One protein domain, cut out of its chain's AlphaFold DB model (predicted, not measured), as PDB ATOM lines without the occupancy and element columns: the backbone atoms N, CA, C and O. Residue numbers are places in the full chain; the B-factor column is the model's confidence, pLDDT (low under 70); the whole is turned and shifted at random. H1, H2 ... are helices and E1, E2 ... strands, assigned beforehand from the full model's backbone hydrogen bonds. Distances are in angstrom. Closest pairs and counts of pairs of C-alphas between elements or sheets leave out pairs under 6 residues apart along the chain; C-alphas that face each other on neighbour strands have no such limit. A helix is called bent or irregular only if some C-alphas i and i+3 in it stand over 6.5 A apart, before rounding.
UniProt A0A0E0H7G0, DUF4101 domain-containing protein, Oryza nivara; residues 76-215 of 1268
ATOM      1  N   PRO A  76       0.450 -12.961  24.126       72.81
ATOM      2  CA  PRO A  76      -0.182 -13.283  25.398       72.81
ATOM      3  C   PRO A  76       0.809 -13.115  26.558       72.81
ATOM      4  O   PRO A  76       1.868 -13.750  26.600       72.81
ATOM      5  N   MET A  77       0.427 -12.280  27.523       84.38
ATOM      6  CA  MET A  77       1.189 -12.001  28.742       84.38
ATOM      7  C   MET A  77       0.648 -12.803  29.935       84.38
ATOM      8  O   MET A  77      -0.521 -13.203  29.970       84.38
ATOM      9  N   VAL A  78       1.499 -12.999  30.936       88.69
ATOM     10  CA  VAL A  78       1.164 -13.525  32.259       88.69
ATOM     11  C   VAL A  78       1.703 -12.574  33.327       88.69
ATOM     12  O   VAL A  78       2.780 -12.000  33.182       88.69
ATOM     13  N   GLU A  79       0.926 -12.386  34.386       88.44
ATOM     14  CA  GLU A  79       1.323 -11.639  35.578       88.44
ATOM     15  C   GLU A  79       1.732 -12.634  36.667       88.44
ATOM     16  O   GLU A  79       1.016 -13.613  36.909       88.44
ATOM     17  N   ILE A  80       2.876 -12.394  37.308       90.69
ATOM     18  CA  ILE A  80       3.365 -13.179  38.447       90.69
ATOM     19  C   ILE A  80       3.565 -12.275  39.679       90.69
ATOM     20  O   ILE A  80       4.059 -11.156  39.532       90.69
ATOM     21  N   PRO A  81       3.185 -12.727  40.894       89.62
ATOM     22  CA  PRO A  81       3.181 -11.916  42.116       89.62
ATOM     23  C   PRO A  81       4.577 -11.836  42.759       89.62
ATOM     24  O   PRO A  81       4.794 -12.322  43.867       89.62
ATOM     25  N   VAL A  82       5.540 -11.271  42.030       90.75
ATOM     26  CA  VAL A  82       6.928 -11.072  42.473       90.75
ATOM     27  C   VAL A  82       7.442  -9.702  42.049       90.75
ATOM     28  O   VAL A  82       7.070  -9.181  40.997       90.75
ATOM     29  N   THR A  83       8.330  -9.135  42.863       90.75
ATOM     30  CA  THR A  83       9.070  -7.908  42.533       90.75
ATOM     31  C   THR A  83      10.287  -8.208  41.650       90.75
ATOM     32  O   THR A  83      10.852  -9.303  41.691       90.75
ATOM     33  N   CYS A  84      10.769  -7.205  40.912       89.69
ATOM     34  CA  CYS A  84      12.046  -7.292  40.195       89.69
ATOM     35  C   CYS A  84      13.240  -7.566  41.132       89.69
ATOM     36  O   CYS A  84      14.152  -8.300  40.760       89.69
ATOM     37  N   TYR A  85      13.208  -7.038  42.361       89.56
ATOM     38  CA  TYR A  85      14.220  -7.292  43.392       89.56
ATOM     39  C   TYR A  85      14.309  -8.780  43.771       89.56
ATOM     40  O   TYR A  85      15.407  -9.330  43.828       89.56
ATOM     41  N   GLN A  86      13.164  -9.458  43.935       90.62
ATOM     42  CA  GLN A  86      13.116 -10.900  44.218       90.62
ATOM     43  C   GLN A  86      13.603 -11.759  43.046       90.62
ATOM     44  O   GLN A  86      14.277 -12.756  43.281       90.62
ATOM     45  N   ILE A  87      13.334 -11.368  41.793       91.56
ATOM     46  CA  ILE A  87      13.900 -12.063  40.621       91.56
ATOM     47  C   ILE A  87      15.438 -11.994  40.615       91.56
ATOM     48  O   ILE A  87      16.078 -12.927  40.150       91.56
ATOM     49  N   LEU A  88      16.050 -10.926  41.133       89.50
ATOM     50  CA  LEU A  88      17.511 -10.792  41.198       89.50
ATOM     51  C   LEU A  88      18.132 -11.215  42.544       89.50
ATOM     52  O   LEU A  88      19.344 -11.105  42.704       89.50
ATOM     53  N   GLY A  89      17.337 -11.670  43.519       87.62
ATOM     54  CA  GLY A  89      17.824 -12.060  44.850       87.62
ATOM     55  C   GLY A  89      18.409 -10.923  45.699       87.62
ATOM     56  O   GLY A  89      19.088 -11.180  46.693       87.62
ATOM     57  N   VAL A  90      18.154  -9.666  45.331       88.81
ATOM     58  CA  VAL A  90      18.683  -8.469  46.006       88.81
ATOM     59  C   VAL A  90      17.614  -7.779  46.851       88.81
ATOM     60  O   VAL A  90      16.414  -7.936  46.637       88.81
ATOM     61  N   THR A  91      18.037  -6.987  47.840       86.12
ATOM     62  CA  THR A  91      17.091  -6.232  48.678       86.12
ATOM     63  C   THR A  91      16.560  -4.992  47.955       86.12
ATOM     64  O   THR A  91      17.268  -4.397  47.150       86.12
ATOM     65  N   GLU A  92      15.376  -4.511  48.347       82.69
ATOM     66  CA  GLU A  92      14.785  -3.218  47.926       82.69
ATOM     67  C   GLU A  92      15.676  -1.981  48.213       82.69
ATOM     68  O   GLU A  92      15.319  -0.859  47.864       82.69
ATOM     69  N   LYS A  93      16.815  -2.159  48.898       79.31
ATOM     70  CA  LYS A  93      17.810  -1.120  49.204       79.31
ATOM     71  C   LYS A  93      19.119  -1.264  48.421       79.31
ATOM     72  O   LYS A  93      20.032  -0.487  48.679       79.31
ATOM     73  N   ALA A  94      19.236  -2.266  47.550       80.50
ATOM     74  CA  ALA A  94      20.464  -2.541  46.812       80.50
ATOM     75  C   ALA A  94      20.853  -1.362  45.911       80.50
ATOM     76  O   ALA A  94      19.995  -0.741  45.275       80.50
ATOM     77  N   GLU A  95      22.147  -1.060  45.853       81.31
ATOM     78  CA  GLU A  95      22.662   0.016  45.002       81.31
ATOM     79  C   GLU A  95      22.682  -0.413  43.524       81.31
ATOM     80  O   GLU A  95      22.611  -1.602  43.200       81.31
ATOM     81  N   LYS A  96      22.761   0.549  42.591       81.56
ATOM     82  CA  LYS A  96      22.679   0.251  41.145       81.56
ATOM     83  C   LYS A  96      23.743  -0.753  40.693       81.56
ATOM     84  O   LYS A  96      23.447  -1.624  39.876       81.56
ATOM     85  N   ASP A  97      24.932  -0.683  41.280       72.06
ATOM     86  CA  ASP A  97      26.040  -1.583  40.967       72.06
ATOM     87  C   ASP A  97      25.800  -2.997  41.513       72.06
ATOM     88  O   ASP A  97      26.128  -3.973  40.844       72.06
ATOM     89  N   GLU A  98      25.142  -3.135  42.670       80.12
ATOM     90  CA  GLU A  98      24.723  -4.435  43.215       80.12
ATOM     91  C   GLU A  98      23.643  -5.091  42.338       80.12
ATOM     92  O   GLU A  98      23.698  -6.294  42.086       80.12
ATOM     93  N   ILE A  99      22.706  -4.297  41.803       82.69
ATOM     94  CA  ILE A  99      21.665  -4.750  40.864       82.69
ATOM     95  C   ILE A  99      22.289  -5.227  39.541       82.69
ATOM     96  O   ILE A  99      21.954  -6.308  39.051       82.69
ATOM     97  N   VAL A 100      23.220  -4.455  38.965       80.88
ATOM     98  CA  VAL A 100      23.955  -4.845  37.746       80.88
ATOM     99  C   VAL A 100      24.785  -6.106  37.990       80.88
ATOM    100  O   VAL A 100      24.777  -7.014  37.155       80.88
ATOM    101  N   LYS A 101      25.468  -6.177  39.135       82.62
ATOM    102  CA  LYS A 101      26.313  -7.302  39.535       82.62
ATOM    103  C   LYS A 101      25.510  -8.598  39.678       82.62
ATOM    104  O   LYS A 101      25.822  -9.564  38.983       82.62
ATOM    105  N   ALA A 102      24.425  -8.593  40.454       83.75
ATOM    106  CA  ALA A 102      23.554  -9.758  40.628       83.75
ATOM    107  C   ALA A 102      22.939 -10.236  39.297       83.75
ATOM    108  O   ALA A 102      22.942 -11.430  38.994       83.75
ATOM    109  N   ALA A 103      22.485  -9.309  38.441       85.44
ATOM    110  CA  ALA A 103      21.964  -9.649  37.116       85.44
ATOM    111  C   ALA A 103      23.025 -10.291  36.201       85.44
ATOM    112  O   ALA A 103      22.705 -11.192  35.421       85.44
ATOM    113  N   MET A 104      24.288  -9.859  36.289       83.62
ATOM    114  CA  MET A 104      25.401 -10.440  35.528       83.62
ATOM    115  C   MET A 104      25.857 -11.795  36.085       83.62
ATOM    116  O   MET A 104      26.187 -12.686  35.304       83.62
ATOM    117  N   GLU A 105      25.831 -11.985  37.403       84.19
ATOM    118  CA  GLU A 105      26.138 -13.261  38.060       84.19
ATOM    119  C   GLU A 105      25.110 -14.334  37.707       84.19
ATOM    120  O   GLU A 105      25.485 -15.385  37.186       84.19
ATOM    121  N   LEU A 106      23.815 -14.033  37.856       85.25
ATOM    122  CA  LEU A 106      22.736 -14.915  37.406       85.25
ATOM    123  C   LEU A 106      22.866 -15.207  35.903       85.25
ATOM    124  O   LEU A 106      22.812 -16.362  35.484       85.25
ATOM    125  N   LYS A 107      23.136 -14.197  35.067       83.56
ATOM    126  CA  LYS A 107      23.316 -14.389  33.617       83.56
ATOM    127  C   LYS A 107      24.470 -15.339  33.267       83.56
ATOM    128  O   LYS A 107      24.369 -16.036  32.257       83.56
ATOM    129  N   ASN A 108      25.521 -15.377  34.085       79.38
ATOM    130  CA  ASN A 108      26.691 -16.239  33.904       79.38
ATOM    131  C   ASN A 108      26.555 -17.625  34.569       79.38
ATOM    132  O   ASN A 108      27.350 -18.511  34.262       79.38
ATOM    133  N   ALA A 109      25.579 -17.825  35.461       80.88
ATOM    134  CA  ALA A 109      25.366 -19.099  36.145       80.88
ATOM    135  C   ALA A 109      24.876 -20.212  35.195       80.88
ATOM    136  O   ALA A 109      24.085 -19.980  34.275       80.88
ATOM    137  N   GLU A 110      25.353 -21.436  35.441       75.88
ATOM    138  CA  GLU A 110      24.982 -22.641  34.693       75.88
ATOM    139  C   GLU A 110      23.583 -23.134  35.110       75.88
ATOM    140  O   GLU A 110      23.306 -23.303  36.296       75.88
ATOM    141  N   ILE A 111      22.715 -23.384  34.127       79.44
ATOM    142  CA  ILE A 111      21.348 -23.898  34.324       79.44
ATOM    143  C   ILE A 111      21.401 -25.428  34.480       79.44
ATOM    144  O   ILE A 111      22.205 -26.087  33.821       79.44
ATOM    145  N   GLU A 112      20.544 -26.001  35.327       74.81
ATOM    146  CA  GLU A 112      20.528 -27.446  35.603       74.81
ATOM    147  C   GLU A 112      19.974 -28.287  34.428       74.81
ATOM    148  O   GLU A 112      19.071 -27.866  33.699       74.81
ATOM    149  N   ASP A 113      20.532 -29.487  34.221       71.00
ATOM    150  CA  ASP A 113      20.238 -30.338  33.060       71.00
ATOM    151  C   ASP A 113      18.784 -30.850  33.057       71.00
ATOM    152  O   ASP A 113      18.396 -31.715  33.847       71.00
ATOM    153  N   GLY A 114      17.990 -30.371  32.097       79.25
ATOM    154  CA  GLY A 114      16.640 -30.875  31.826       79.25
ATOM    155  C   GLY A 114      15.706 -29.864  31.165       79.25
ATOM    156  O   GLY A 114      14.807 -30.272  30.437       79.25
ATOM    157  N   TYR A 115      15.934 -28.564  31.370       88.06
ATOM    158  CA  TYR A 115      15.123 -27.498  30.774       88.06
ATOM    159  C   TYR A 115      15.177 -27.484  29.236       88.06
ATOM    160  O   TYR A 115      16.201 -27.793  28.618       88.06
ATOM    161  N   MET A 116      14.085 -27.061  28.596       87.56
ATOM    162  CA  MET A 116      14.037 -26.861  27.147       87.56
ATOM    163  C   MET A 116      14.933 -25.685  26.717       87.56
ATOM    164  O   MET A 116      14.996 -24.656  27.384       87.56
ATOM    165  N   ALA A 117      15.589 -25.791  25.555       83.44
ATOM    166  CA  ALA A 117      16.588 -24.812  25.090       83.44
ATOM    167  C   ALA A 117      16.060 -23.365  24.920       83.44
ATOM    168  O   ALA A 117      16.835 -22.405  24.941       83.44
ATOM    169  N   GLU A 118      14.742 -23.192  24.784       82.38
ATOM    170  CA  GLU A 118      14.088 -21.878  24.769       82.38
ATOM    171  C   GLU A 118      14.202 -21.155  26.124       82.38
ATOM    172  O   GLU A 118      14.344 -19.929  26.150       82.38
ATOM    173  N   VAL A 119      14.223 -21.895  27.242       88.19
ATOM    174  CA  VAL A 119      14.320 -21.346  28.606       88.19
ATOM    175  C   VAL A 119      15.628 -20.584  28.793       88.19
ATOM    176  O   VAL A 119      15.602 -19.458  29.280       88.19
ATOM    177  N   SER A 120      16.757 -21.122  28.324       84.75
ATOM    178  CA  SER A 120      18.069 -20.458  28.405       84.75
ATOM    179  C   SER A 120      18.090 -19.111  27.676       84.75
ATOM    180  O   SER A 120      18.697 -18.152  28.151       84.75
ATOM    181  N   THR A 121      17.382 -19.015  26.545       86.19
ATOM    182  CA  THR A 121      17.239 -17.761  25.784       86.19
ATOM    183  C   THR A 121      16.322 -16.781  26.518       86.19
ATOM    184  O   THR A 121      16.668 -15.611  26.694       86.19
ATOM    185  N   CYS A 122      15.178 -17.260  27.013       90.12
ATOM    186  CA  CYS A 122      14.222 -16.442  27.757       90.12
ATOM    187  C   CYS A 122      14.788 -15.945  29.099       90.12
ATOM    188  O   CYS A 122      14.485 -14.830  29.501       90.12
ATOM    189  N   ARG A 123      15.664 -16.716  29.756       90.69
ATOM    190  CA  ARG A 123      16.373 -16.343  30.993       90.69
ATOM    191  C   ARG A 123      17.339 -15.185  30.773       90.69
ATOM    192  O   ARG A 123      17.353 -14.251  31.566       90.69
ATOM    193  N   GLN A 124      18.086 -15.185  29.666       88.12
ATOM    194  CA  GLN A 124      18.939 -14.044  29.315       88.12
ATOM    195  C   GLN A 124      18.125 -12.788  28.970       88.12
ATOM    196  O   GLN A 124      18.541 -11.692  29.335       88.12
ATOM    197  N   ALA A 125      16.971 -12.936  28.309       87.56
ATOM    198  CA  ALA A 125      16.072 -11.816  28.031       87.56
ATOM    199  C   ALA A 125      15.448 -11.245  29.318       87.56
ATOM    200  O   ALA A 125      15.522 -10.041  29.546       87.56
ATOM    201  N   LEU A 126      14.922 -12.113  30.190       92.56
ATOM    202  CA  LEU A 126      14.316 -11.753  31.473       92.56
ATOM    203  C   LEU A 126      15.301 -11.024  32.397       92.56
ATOM    204  O   LEU A 126      14.946 -10.002  32.970       92.56
ATOM    205  N   LEU A 127      16.537 -11.514  32.535       90.81
ATOM    206  CA  LEU A 127      17.540 -10.882  33.404       90.81
ATOM    207  C   LEU A 127      17.965  -9.491  32.907       90.81
ATOM    208  O   LEU A 127      18.300  -8.633  33.721       90.81
ATOM    209  N   VAL A 128      17.933  -9.242  31.592       87.06
ATOM    210  CA  VAL A 128      18.174  -7.904  31.022       87.06
ATOM    211  C   VAL A 128      16.958  -6.996  31.228       87.06
ATOM    212  O   VAL A 128      17.122  -5.892  31.732       87.06
ATOM    213  N   ASP A 129      15.749  -7.476  30.927       88.50
ATOM    214  CA  ASP A 129      14.481  -6.755  31.132       88.50
ATOM    215  C   ASP A 129      14.282  -6.325  32.597       88.50
ATOM    216  O   ASP A 129      14.002  -5.162  32.875       88.50
ATOM    217  N   VAL A 130      14.506  -7.234  33.549       89.19
ATOM    218  CA  VAL A 130      14.368  -6.971  34.990       89.19
ATOM    219  C   VAL A 130      15.447  -6.015  35.506       89.19
ATOM    220  O   VAL A 130      15.142  -5.135  36.314       89.19
ATOM    221  N   ARG A 131      16.692  -6.135  35.024       90.69
ATOM    222  CA  ARG A 131      17.767  -5.177  35.329       90.69
ATOM    223  C   ARG A 131      17.414  -3.784  34.811       90.69
ATOM    224  O   ARG A 131      17.537  -2.815  35.551       90.69
ATOM    225  N   ASP A 132      16.972  -3.679  33.563       85.38
ATOM    226  CA  ASP A 132      16.713  -2.388  32.922       85.38
ATOM    227  C   ASP A 132      15.481  -1.704  33.537       85.38
ATOM    228  O   ASP A 132      15.530  -0.506  33.821       85.38
ATOM    229  N   LYS A 133      14.456  -2.475  33.918       86.44
ATOM    230  CA  LYS A 133      13.347  -2.000  34.759       86.44
ATOM    231  C   LYS A 133      13.819  -1.414  36.089       86.44
ATOM    232  O   LYS A 133      13.401  -0.322  36.452       86.44
ATOM    233  N   LEU A 134      14.736  -2.075  36.797       85.00
ATOM    234  CA  LEU A 134      15.274  -1.560  38.064       85.00
ATOM    235  C   LEU A 134      16.210  -0.350  37.905       85.00
ATOM    236  O   LEU A 134      16.336   0.454  38.830       85.00
ATOM    237  N   LEU A 135      16.880  -0.199  36.760       81.44
ATOM    238  CA  LEU A 135      17.799   0.916  36.514       81.44
ATOM    239  C   LEU A 135      17.110   2.172  35.964       81.44
ATOM    240  O   LEU A 135      17.601   3.276  36.244       81.44
ATOM    241  N   PHE A 136      16.017   2.000  35.205       79.81
ATOM    242  CA  PHE A 136      15.392   3.044  34.384       79.81
ATOM    243  C   PHE A 136      13.867   3.208  34.576       79.81
ATOM    244  O   PHE A 136      13.361   4.295  34.302       79.81
ATOM    245  N   GLU A 137      13.125   2.204  35.064       81.88
ATOM    246  CA  GLU A 137      11.662   2.280  35.243       81.88
ATOM    247  C   GLU A 137      11.273   2.466  36.723       81.88
ATOM    248  O   GLU A 137      11.182   1.524  37.515       81.88
ATOM    249  N   GLN A 138      10.984   3.717  37.092       76.38
ATOM    250  CA  GLN A 138      10.674   4.147  38.466       76.38
ATOM    251  C   GLN A 138       9.455   3.436  39.094       76.38
ATOM    252  O   GLN A 138       9.356   3.377  40.318       76.38
ATOM    253  N   GLU A 139       8.560   2.838  38.298       80.25
ATOM    254  CA  GLU A 139       7.471   1.993  38.812       80.25
ATOM    255  C   GLU A 139       7.943   0.620  39.334       80.25
ATOM    256  O   GLU A 139       7.419   0.140  40.340       80.25
ATOM    257  N   TYR A 140       8.958   0.002  38.722       81.19
ATOM    258  CA  TYR A 140       9.502  -1.288  39.171       81.19
ATOM    259  C   TYR A 140      10.550  -1.121  40.274       81.19
ATOM    260  O   TYR A 140      10.587  -1.930  41.201       81.19
ATOM    261  N   ALA A 141      11.370  -0.068  40.205       78.88
ATOM    262  CA  ALA A 141      12.353   0.260  41.240       78.88
ATOM    263  C   ALA A 141      11.718   0.856  42.514       78.88
ATOM    264  O   ALA A 141      12.216   0.647  43.620       78.88
ATOM    265  N   GLY A 142      10.610   1.591  42.380       77.44
ATOM    266  CA  GLY A 142      10.075   2.417  43.461       77.44
ATOM    267  C   GLY A 142      10.955   3.641  43.756       77.44
ATOM    268  O   GLY A 142      11.916   3.946  43.049       77.44
ATOM    269  N   SER A 143      10.614   4.385  44.811       70.25
ATOM    270  CA  SER A 143      11.320   5.615  45.183       70.25
ATOM    271  C   SER A 143      11.247   5.891  46.681       70.25
ATOM    272  O   SER A 143      10.216   6.293  47.225       70.25
ATOM    273  N   ILE A 144      12.393   5.747  47.354       62.47
ATOM    274  CA  ILE A 144      12.553   6.044  48.788       62.47
ATOM    275  C   ILE A 144      12.307   7.538  49.076       62.47
ATOM    276  O   ILE A 144      11.794   7.880  50.141       62.47
ATOM    277  N   LYS A 145      12.623   8.431  48.123       61.03
ATOM    278  CA  LYS A 145      12.407   9.884  48.258       61.03
ATOM    279  C   LYS A 145      10.924  10.269  48.195       61.03
ATOM    280  O   LYS A 145      10.515  11.191  48.893       61.03
ATOM    281  N   GLU A 146      10.121   9.551  47.409       65.31
ATOM    282  CA  GLU A 146       8.692   9.847  47.189       65.31
ATOM    283  C   GLU A 146       7.752   8.908  47.969       65.31
ATOM    284  O   GLU A 146       6.538   9.092  47.946       65.31
ATOM    285  N   LYS A 147       8.306   7.922  48.692       66.62
ATOM    286  CA  LYS A 147       7.587   6.844  49.405       66.62
ATOM    287  C   LYS A 147       6.765   5.919  48.494       66.62
ATOM    288  O   LYS A 147       5.830   5.273  48.967       66.62
ATOM    289  N   LEU A 148       7.124   5.825  47.215       72.69
ATOM    290  CA  LEU A 148       6.525   4.873  46.279       72.69
ATOM    291  C   LEU A 148       7.175   3.490  46.474       72.69
ATOM    292  O   LEU A 148       8.391   3.381  46.292       72.69
ATOM    293  N   PRO A 149       6.423   2.440  46.858       74.25
ATOM    294  CA  PRO A 149       6.960   1.084  46.928       74.25
ATOM    295  C   PRO A 149       7.195   0.515  45.515       74.25
ATOM    296  O   PRO A 149       6.488   0.911  44.585       74.25
ATOM    297  N   PRO A 150       8.142  -0.424  45.338       82.25
ATOM    298  CA  PRO A 150       8.337  -1.111  44.063       82.25
ATOM    299  C   PRO A 150       7.113  -1.959  43.688       82.25
ATOM    300  O   PRO A 150       6.438  -2.524  44.555       82.25
ATOM    301  N   ARG A 151       6.835  -2.077  42.383       83.94
ATOM    302  CA  ARG A 151       5.711  -2.862  41.848       83.94
ATOM    303  C   ARG A 151       5.778  -4.329  42.300       83.94
ATOM    304  O   ARG A 151       6.745  -5.038  42.030       83.94
ATOM    305  N   SER A 152       4.713  -4.794  42.956       81.81
ATOM    306  CA  SER A 152       4.609  -6.136  43.557       81.81
ATOM    307  C   SER A 152       4.234  -7.260  42.583       81.81
ATOM    308  O   SER A 152       4.039  -8.398  43.012       81.81
ATOM    309  N   SER A 153       4.077  -6.956  41.295       87.00
ATOM    310  CA  SER A 153       3.815  -7.941  40.250       87.00
ATOM    311  C   SER A 153       4.563  -7.610  38.963       87.00
ATOM    312  O   SER A 153       4.677  -6.450  38.557       87.00
ATOM    313  N   LEU A 154       5.068  -8.654  38.311       89.19
ATOM    314  CA  LEU A 154       5.833  -8.564  37.077       89.19
ATOM    315  C   LEU A 154       5.019  -9.172  35.930       89.19
ATOM    316  O   LEU A 154       4.570 -10.318  36.013       89.19
ATOM    317  N   HIS A 155       4.839  -8.408  34.850       87.94
ATOM    318  CA  HIS A 155       4.212  -8.896  33.622       87.94
ATOM    319  C   HIS A 155       5.284  -9.361  32.640       87.94
ATOM    320  O   HIS A 155       6.167  -8.587  32.267       87.94
ATOM    321  N   ILE A 156       5.174 -10.609  32.189       90.50
ATOM    322  CA  ILE A 156       6.099 -11.242  31.243       90.50
ATOM    323  C   ILE A 156       5.329 -12.001  30.153       90.50
ATOM    324  O   ILE A 156       4.184 -12.403  30.376       90.50
ATOM    325  N   PRO A 157       5.924 -12.254  28.977       90.62
ATOM    326  CA  PRO A 157       5.391 -13.222  28.023       90.62
ATOM    327  C   PRO A 157       5.303 -14.624  28.642       90.62
ATOM    328  O   PRO A 157       6.168 -15.017  29.427       90.62
ATOM    329  N   TRP A 158       4.320 -15.430  28.233       88.00
ATOM    330  CA  TRP A 158       4.188 -16.818  28.710       88.00
ATOM    331  C   TRP A 158       5.437 -17.691  28.491       88.00
ATOM    332  O   TRP A 158       5.701 -18.586  29.290       88.00
ATOM    333  N   SER A 159       6.239 -17.411  27.458       87.69
ATOM    334  CA  SER A 159       7.515 -18.096  27.199       87.69
ATOM    335  C   SER A 159       8.606 -17.804  28.234       87.69
ATOM    336  O   SER A 159       9.513 -18.614  28.404       87.69
ATOM    337  N   TRP A 160       8.526 -16.682  28.953       92.94
ATOM    338  CA  TRP A 160       9.498 -16.312  29.988       92.94
ATOM    339  C   TRP A 160       9.142 -16.882  31.365       92.94
ATOM    340  O   TRP A 160       9.982 -16.888  32.260       92.94
ATOM    341  N   LEU A 161       7.924 -17.399  31.547       92.31
ATOM    342  CA  LEU A 161       7.451 -17.933  32.823       92.31
ATOM    343  C   LEU A 161       8.307 -19.103  33.363       92.31
ATOM    344  O   LEU A 161       8.672 -19.049  34.537       92.31
ATOM    345  N   PRO A 162       8.716 -20.105  32.555       92.56
ATOM    346  CA  PRO A 162       9.733 -21.077  32.964       92.56
ATOM    347  C   PRO A 162      11.045 -20.462  33.447       92.56
ATOM    348  O   PRO A 162      11.601 -20.900  34.448       92.56
ATOM    349  N   ALA A 163      11.532 -19.432  32.750       91.88
ATOM    350  CA  ALA A 163      12.787 -18.777  33.088       91.88
ATOM    351  C   ALA A 163      12.684 -17.988  34.402       91.88
ATOM    352  O   ALA A 163      13.624 -18.006  35.190       91.88
ATOM    353  N   ALA A 164      11.534 -17.366  34.679       93.38
ATOM    354  CA  ALA A 164      11.273 -16.708  35.958       93.38
ATOM    355  C   ALA A 164      11.239 -17.709  37.124       93.38
ATOM    356  O   ALA A 164      11.828 -17.444  38.169       93.38
ATOM    357  N   LEU A 165      10.615 -18.881  36.943       93.94
ATOM    358  CA  LEU A 165      10.617 -19.943  37.959       93.94
ATOM    359  C   LEU A 165      12.012 -20.555  38.168       93.94
ATOM    360  O   LEU A 165      12.366 -20.852  39.305       93.94
ATOM    361  N   CYS A 166      12.806 -20.700  37.102       93.00
ATOM    362  CA  CYS A 166      14.205 -21.132  37.181       93.00
ATOM    363  C   CYS A 166      15.034 -20.157  38.032       93.00
ATOM    364  O   CYS A 166      15.626 -20.563  39.026       93.00
ATOM    365  N   VAL A 167      15.001 -18.857  37.718       92.31
ATOM    366  CA  VAL A 167      15.783 -17.851  38.455       92.31
ATOM    367  C   VAL A 167      15.320 -17.716  39.915       92.31
ATOM    368  O   VAL A 167      16.159 -17.656  40.808       92.31
ATOM    369  N   LEU A 168      14.012 -17.761  40.201       92.38
ATOM    370  CA  LEU A 168      13.510 -17.782  41.588       92.38
ATOM    371  C   LEU A 168      13.986 -19.020  42.373       92.38
ATOM    372  O   LEU A 168      14.227 -18.932  43.578       92.38
ATOM    373  N   GLN A 169      14.150 -20.169  41.708       92.25
ATOM    374  CA  GLN A 169      14.705 -21.378  42.323       92.25
ATOM    375  C   GLN A 169      16.220 -21.259  42.564       92.25
ATOM    376  O   GLN A 169      16.702 -21.739  43.587       92.25
ATOM    377  N   GLU A 170      16.966 -20.612  41.666       89.00
ATOM    378  CA  GLU A 170      18.401 -20.326  41.843       89.00
ATOM    379  C   GLU A 170      18.664 -19.343  42.999       89.00
ATOM    380  O   GLU A 170      19.644 -19.492  43.728       89.00
ATOM    381  N   VAL A 171      17.769 -18.366  43.183       88.69
ATOM    382  CA  VAL A 171      17.808 -17.343  44.245       88.69
ATOM    383  C   VAL A 171      17.440 -17.894  45.636       88.69
ATOM    384  O   VAL A 171      17.815 -17.295  46.644       88.69
ATOM    385  N   GLY A 172      16.746 -19.037  45.719       86.50
ATOM    386  CA  GLY A 172      16.284 -19.616  46.992       86.50
ATOM    387  C   GLY A 172      14.916 -19.102  47.461       86.50
ATOM    388  O   GLY A 172      14.680 -18.956  48.657       86.50
ATOM    389  N   GLU A 173      14.007 -18.809  46.526       90.56
ATOM    390  CA  GLU A 173      12.598 -18.474  46.788       90.56
ATOM    391  C   GLU A 173      11.686 -19.685  46.470       90.56
ATOM    392  O   GLU A 173      10.678 -19.576  45.762       90.56
ATOM    393  N   GLU A 174      12.025 -20.885  46.977       90.69
ATOM    394  CA  GLU A 174      11.372 -22.155  46.596       90.69
ATOM    395  C   GLU A 174       9.856 -22.133  46.819       90.69
ATOM    396  O   GLU A 174       9.082 -22.696  46.040       90.69
ATOM    397  N   LYS A 175       9.414 -21.463  47.889       90.38
ATOM    398  CA  LYS A 175       7.993 -21.351  48.232       90.38
ATOM    399  C   LYS A 175       7.209 -20.592  47.160       90.38
ATOM    400  O   LYS A 175       6.114 -21.026  46.804       90.38
ATOM    401  N   LEU A 176       7.772 -19.513  46.607       91.50
ATOM    402  CA  LEU A 176       7.145 -18.758  45.520       91.50
ATOM    403  C   LEU A 176       7.133 -19.574  44.222       91.50
ATOM    404  O   LEU A 176       6.117 -19.589  43.530       91.50
ATOM    405  N   VAL A 177       8.201 -20.327  43.930       94.25
ATOM    406  CA  VAL A 177       8.247 -21.246  42.776       94.25
ATOM    407  C   VAL A 177       7.115 -22.277  42.842       94.25
ATOM    408  O   VAL A 177       6.433 -22.515  41.841       94.25
ATOM    409  N   LEU A 178       6.858 -22.851  44.021       93.06
ATOM    410  CA  LEU A 178       5.770 -23.809  44.222       93.06
ATOM    411  C   LEU A 178       4.380 -23.163  44.181       93.06
ATOM    412  O   LEU A 178       3.488 -23.712  43.535       93.06
ATOM    413  N   GLU A 179       4.177 -22.009  44.818       92.50
ATOM    414  CA  GLU A 179       2.885 -21.307  44.817       92.50
ATOM    415  C   GLU A 179       2.497 -20.835  43.407       92.50
ATOM    416  O   GLU A 179       1.391 -21.123  42.933       92.50
ATOM    417  N   ILE A 180       3.430 -20.201  42.689       91.81
ATOM    418  CA  ILE A 180       3.227 -19.742  41.309       91.81
ATOM    419  C   ILE A 180       3.064 -20.945  40.375       91.81
ATOM    420  O   ILE A 180       2.108 -20.983  39.603       91.81
ATOM    421  N   GLY A 181       3.923 -21.965  40.474       91.19
ATOM    422  CA  GLY A 181       3.823 -23.181  39.664       91.19
ATOM    423  C   GLY A 181       2.477 -23.898  39.829       91.19
ATOM    424  O   GLY A 181       1.829 -24.253  38.841       91.19
ATOM    425  N   GLN A 182       1.975 -24.032  41.061       90.69
ATOM    426  CA  GLN A 182       0.649 -24.603  41.319       90.69
ATOM    427  C   GLN A 182      -0.500 -23.739  40.774       90.69
ATOM    428  O   GLN A 182      -1.508 -24.290  40.321       90.69
ATOM    429  N   ALA A 183      -0.401 -22.408  40.817       88.75
ATOM    430  CA  ALA A 183      -1.401 -21.522  40.216       88.75
ATOM    431  C   ALA A 183      -1.393 -21.626  38.677       88.75
ATOM    432  O   ALA A 183      -2.441 -21.775  38.045       88.75
ATOM    433  N   VAL A 184      -0.200 -21.639  38.081       89.31
ATOM    434  CA  VAL A 184       0.048 -21.754  36.637       89.31
ATOM    435  C   VAL A 184      -0.487 -23.064  36.067       89.31
ATOM    436  O   VAL A 184      -1.201 -23.039  35.065       89.31
ATOM    437  N   LEU A 185      -0.224 -24.202  36.719       88.31
ATOM    438  CA  LEU A 185      -0.659 -25.528  36.254       88.31
ATOM    439  C   LEU A 185      -2.188 -25.730  36.250       88.31
ATOM    440  O   LEU A 185      -2.665 -26.721  35.696       88.31
ATOM    441  N   ARG A 186      -2.966 -24.810  36.840       86.75
ATOM    442  CA  ARG A 186      -4.437 -24.782  36.742       86.75
ATOM    443  C   ARG A 186      -4.943 -24.032  35.497       86.75
ATOM    444  O   ARG A 186      -6.109 -24.185  35.142       86.75
ATOM    445  N   ARG A 187      -4.100 -23.240  34.819       86.25
ATOM    446  CA  ARG A 187      -4.468 -22.449  33.628       86.25
ATOM    447  C   ARG A 187      -4.253 -23.241  32.330       86.25
ATOM    448  O   ARG A 187      -3.198 -23.862  32.182       86.25
ATOM    449  N   PRO A 188      -5.179 -23.192  31.352       79.50
ATOM    450  CA  PRO A 188      -5.049 -23.937  30.092       79.50
ATOM    451  C   PRO A 188      -3.877 -23.450  29.228       79.50
ATOM    452  O   PRO A 188      -3.262 -24.254  28.528       79.50
ATOM    453  N   ASP A 189      -3.537 -22.165  29.334       82.81
ATOM    454  CA  ASP A 189      -2.444 -21.493  28.619       82.81
ATOM    455  C   ASP A 189      -1.064 -22.103  28.938       82.81
ATOM    456  O   ASP A 189      -0.159 -22.095  28.107       82.81
ATOM    457  N   SER A 190      -0.911 -22.692  30.132       83.94
ATOM    458  CA  SER A 190       0.354 -23.256  30.620       83.94
ATOM    459  C   SER A 190       0.839 -24.487  29.843       83.94
ATOM    460  O   SER A 190       2.011 -24.843  29.955       83.94
ATOM    461  N   ARG A 191      -0.034 -25.138  29.051       83.56
ATOM    462  CA  ARG A 191       0.186 -26.452  28.406       83.56
ATOM    463  C   ARG A 191       1.554 -26.655  27.725       83.56
ATOM    464  O   ARG A 191       2.120 -27.731  27.949       83.56
ATOM    465  N   PRO A 192       2.115 -25.706  26.944       85.38
ATOM    466  CA  PRO A 192       3.450 -25.871  26.357       85.38
ATOM    467  C   PRO A 192       4.535 -25.991  27.442       85.38
ATOM    468  O   PRO A 192       5.355 -26.908  27.428       85.38
ATOM    469  N   TYR A 193       4.448 -25.118  28.443       89.50
ATOM    470  CA  TYR A 193       5.456 -24.844  29.469       89.50
ATOM    471  C   TYR A 193       5.437 -25.824  30.653       89.50
ATOM    472  O   TYR A 193       6.343 -25.817  31.480       89.50
ATOM    473  N   VAL A 194       4.446 -26.725  30.730       89.75
ATOM    474  CA  VAL A 194       4.300 -27.730  31.811       89.75
ATOM    475  C   VAL A 194       5.548 -28.610  32.006       89.75
ATOM    476  O   VAL A 194       5.683 -29.224  33.053       89.75
ATOM    477  N   HIS A 195       6.448 -28.722  31.017       91.75
ATOM    478  CA  HIS A 195       7.706 -29.462  31.200       91.75
ATOM    479  C   HIS A 195       8.601 -28.744  32.219       91.75
ATOM    480  O   HIS A 195       8.846 -29.253  33.308       91.75
ATOM    481  N   ASP A 196       8.993 -27.522  31.883       92.38
ATOM    482  CA  ASP A 196       9.921 -26.698  32.649       92.38
ATOM    483  C   ASP A 196       9.315 -26.209  33.970       92.38
ATOM    484  O   ASP A 196      10.008 -26.137  34.978       92.38
ATOM    485  N   VAL A 197       8.001 -25.944  33.999       92.44
ATOM    486  CA  VAL A 197       7.279 -25.596  35.236       92.44
ATOM    487  C   VAL A 197       7.321 -26.755  36.240       92.44
ATOM    488  O   VAL A 197       7.559 -26.524  37.421       92.44
ATOM    489  N   LEU A 198       7.129 -28.008  35.798       92.31
ATOM    490  CA  LEU A 198       7.245 -29.171  36.690       92.31
ATOM    491  C   LEU A 198       8.696 -29.428  37.121       92.31
ATOM    492  O   LEU A 198       8.905 -29.840  38.261       92.31
ATOM    493  N   LEU A 199       9.678 -29.165  36.252       92.75
ATOM    494  CA  LEU A 199      11.098 -29.280  36.592       92.75
ATOM    495  C   LEU A 199      11.504 -28.253  37.661       92.75
ATOM    496  O   LEU A 199      12.020 -28.651  38.701       92.75
ATOM    497  N   ALA A 200      11.181 -26.969  37.474       92.50
ATOM    498  CA  ALA A 200      11.454 -25.918  38.460       92.50
ATOM    499  C   ALA A 200      10.793 -26.209  39.820       92.50
ATOM    500  O   ALA A 200      11.421 -26.057  40.867       92.50
ATOM    501  N   MET A 201       9.548 -26.706  39.821       94.25
ATOM    502  CA  MET A 201       8.875 -27.140  41.051       94.25
ATOM    503  C   MET A 201       9.549 -28.358  41.708       94.25
ATOM    504  O   MET A 201       9.617 -28.427  42.932       94.25
ATOM    505  N   ALA A 202      10.059 -29.320  40.932       92.69
ATOM    506  CA  ALA A 202      10.779 -30.469  41.484       92.69
ATOM    507  C   ALA A 202      12.135 -30.064  42.092       92.69
ATOM    508  O   ALA A 202      12.480 -30.537  43.173       92.69
ATOM    509  N   LEU A 203      12.868 -29.146  41.453       92.12
ATOM    510  CA  LEU A 203      14.126 -28.595  41.972       92.12
ATOM    511  C   LEU A 203      13.909 -27.737  43.234       92.12
ATOM    512  O   LEU A 203      14.704 -27.807  44.177       92.12
ATOM    513  N   ALA A 204      12.790 -27.009  43.309       92.06
ATOM    514  CA  ALA A 204      12.350 -26.323  44.522       92.06
ATOM    515  C   ALA A 204      12.070 -27.307  45.679       92.06
ATOM    516  O   ALA A 204      12.555 -27.099  46.788       92.06
ATOM    517  N   GLU A 205      11.380 -28.429  45.440       92.38
ATOM    518  CA  GLU A 205      11.192 -29.476  46.464       92.38
ATOM    519  C   GLU A 205      12.514 -30.158  46.868       92.38
ATOM    520  O   GLU A 205      12.725 -30.429  48.050       92.38
ATOM    521  N   CYS A 206      13.459 -30.363  45.941       91.12
ATOM    522  CA  CYS A 206      14.815 -30.818  46.277       91.12
ATOM    523  C   CYS A 206      15.567 -29.815  47.176       91.12
ATOM    524  O   CYS A 206      16.318 -30.224  48.064       91.12
ATOM    525  N   SER A 207      15.331 -28.512  47.011       88.94
ATOM    526  CA  SER A 207      15.911 -27.460  47.862       88.94
ATOM    527  C   SER A 207      15.164 -27.291  49.204       88.94
ATOM    528  O   SER A 207      15.766 -26.970  50.229       88.94
ATOM    529  N   ILE A 208      13.886 -27.671  49.285       88.56
ATOM    530  CA  ILE A 208      13.179 -27.841  50.568       88.56
ATOM    531  C   ILE A 208      13.678 -29.090  51.310       88.56
ATOM    532  O   ILE A 208      13.859 -29.057  52.535       88.56
ATOM    533  N   ALA A 209      13.978 -30.175  50.589       88.75
ATOM    534  CA  ALA A 209      14.668 -31.332  51.154       88.75
ATOM    535  C   ALA A 209      16.057 -30.933  51.681       88.75
ATOM    536  O   ALA A 209      16.418 -31.304  52.802       88.75
ATOM    537  N   LYS A 210      16.777 -30.071  50.942       87.12
ATOM    538  CA  LYS A 210      18.042 -29.461  51.373       87.12
ATOM    539  C   LYS A 210      17.938 -28.777  52.729       87.12
ATOM    540  O   LYS A 210      18.542 -29.218  53.708       87.12
ATOM    541  N   ALA A 211      17.065 -27.784  52.825       85.50
ATOM    542  CA  ALA A 211      16.848 -27.043  54.058       85.50
ATOM    543  C   ALA A 211      16.284 -27.900  55.220       85.50
ATOM    544  O   ALA A 211      16.169 -27.382  56.336       85.50
ATOM    545  N   SER A 212      15.915 -29.168  54.983       84.00
ATOM    546  CA  SER A 212      15.401 -30.117  55.981       84.00
ATOM    547  C   SER A 212      16.479 -31.063  56.530       84.00
ATOM    548  O   SER A 212      16.584 -31.200  57.752       84.00
ATOM    549  N   PHE A 213      17.322 -31.664  55.678       86.31
ATOM    550  CA  PHE A 213      18.407 -32.544  56.151       86.31
ATOM    551  C   PHE A 213      19.527 -31.764  56.858       86.31
ATOM    552  O   PHE A 213      20.052 -32.244  57.858       86.31
ATOM    553  N   GLU A 214      19.828 -30.531  56.427       82.69
ATOM    554  CA  GLU A 214      20.723 -29.600  57.149       82.69
ATOM    555  C   GLU A 214      20.228 -29.279  58.574       82.69
ATOM    556  O   GLU A 214      21.021 -28.944  59.450       82.69
ATOM    557  N   LYS A 215      18.919 -29.414  58.827       80.75
ATOM    558  CA  LYS A 215      18.283 -29.217  60.143       80.75
ATOM    559  C   LYS A 215      18.019 -30.541  60.877       80.75
ATOM    560  O   LYS A 215      17.234 -30.561  61.824       80.75
TER     561      LYS A 215
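This is residues 76 to 215 of the 1268 residues of the protein "DUF4101 domain-containing protein" of Oryza nivara (UniProt A0A0E0H7G0). An up-and-down bundle of three helices, H5, H6 and H7, is crossed at H5 by H3 of a helical hairpin, H2 and H3. Short H1 packs on both H3 and H5, a small antiparallel sheet, E1 and E2, lies by the first residues of H5, and residues 209 to 215 stick out. The printed part has 140 residues, mostly helix, in the order E1 H1 H2 H3 H4 E2 H5 H6 H7. It is compact, radius of gyration of the C-alphas 14.9 A, spanning 42 by 41 by 25 A.

Start at the sheet: E1, residues 77 to 80, and E2, residues 154 to 157, are antiparallel, with N 78 and O 156 within hydrogen-bond range at 2.8 A. Next comes H5, residues 158 to 171, about perpendicular at 77 degrees to H3, residues 117 to 136, which touches it with residues 118 to 126 alone; the closest C-alphas are Arg 123 and Ala 163, 4.8 A. H2, residues 96 to 108, forms a hairpin with H3, closest C-alphas Ala 103 and Leu 127, 5.9 A. H1, residues 84 to 87, touches H5, closest C-alphas Ile 87 and Leu 168, 5.8 A. H4, residues 138 to 141, touches H3 only at the corner, closest C-alphas Leu 134 and Ala 141, 4.7 A. H6, residues 174 to 184, and H7, residues 194 to 213, form a hairpin, closest C-alphas Glu 174 and Ala 204, 4.8 A. Every O i to N i+4 pair is within hydrogen-bond range in H2, H6 and H7, 15 of 16 in H3 and 8 of 10 in H5; H1 and H4 are too short for one.

Find C-alpha 77 at (1.189, -12.001, 28.742), where E1 begins. H3 runs 29.4 A, H7 28.5 A, to C-alpha 213 at (18.407, -32.544, 56.151). H5, 20.7 A, is irregular, only just: C-alphas 159 and 162 are 6.9 A apart.

The C-alphas of Glu 146 and Phe 213 are farthest apart, 44.4 A. The printed part has no cut; the link H4 to E2 is long, and its residues 144 to 147 have pLDDT under 70.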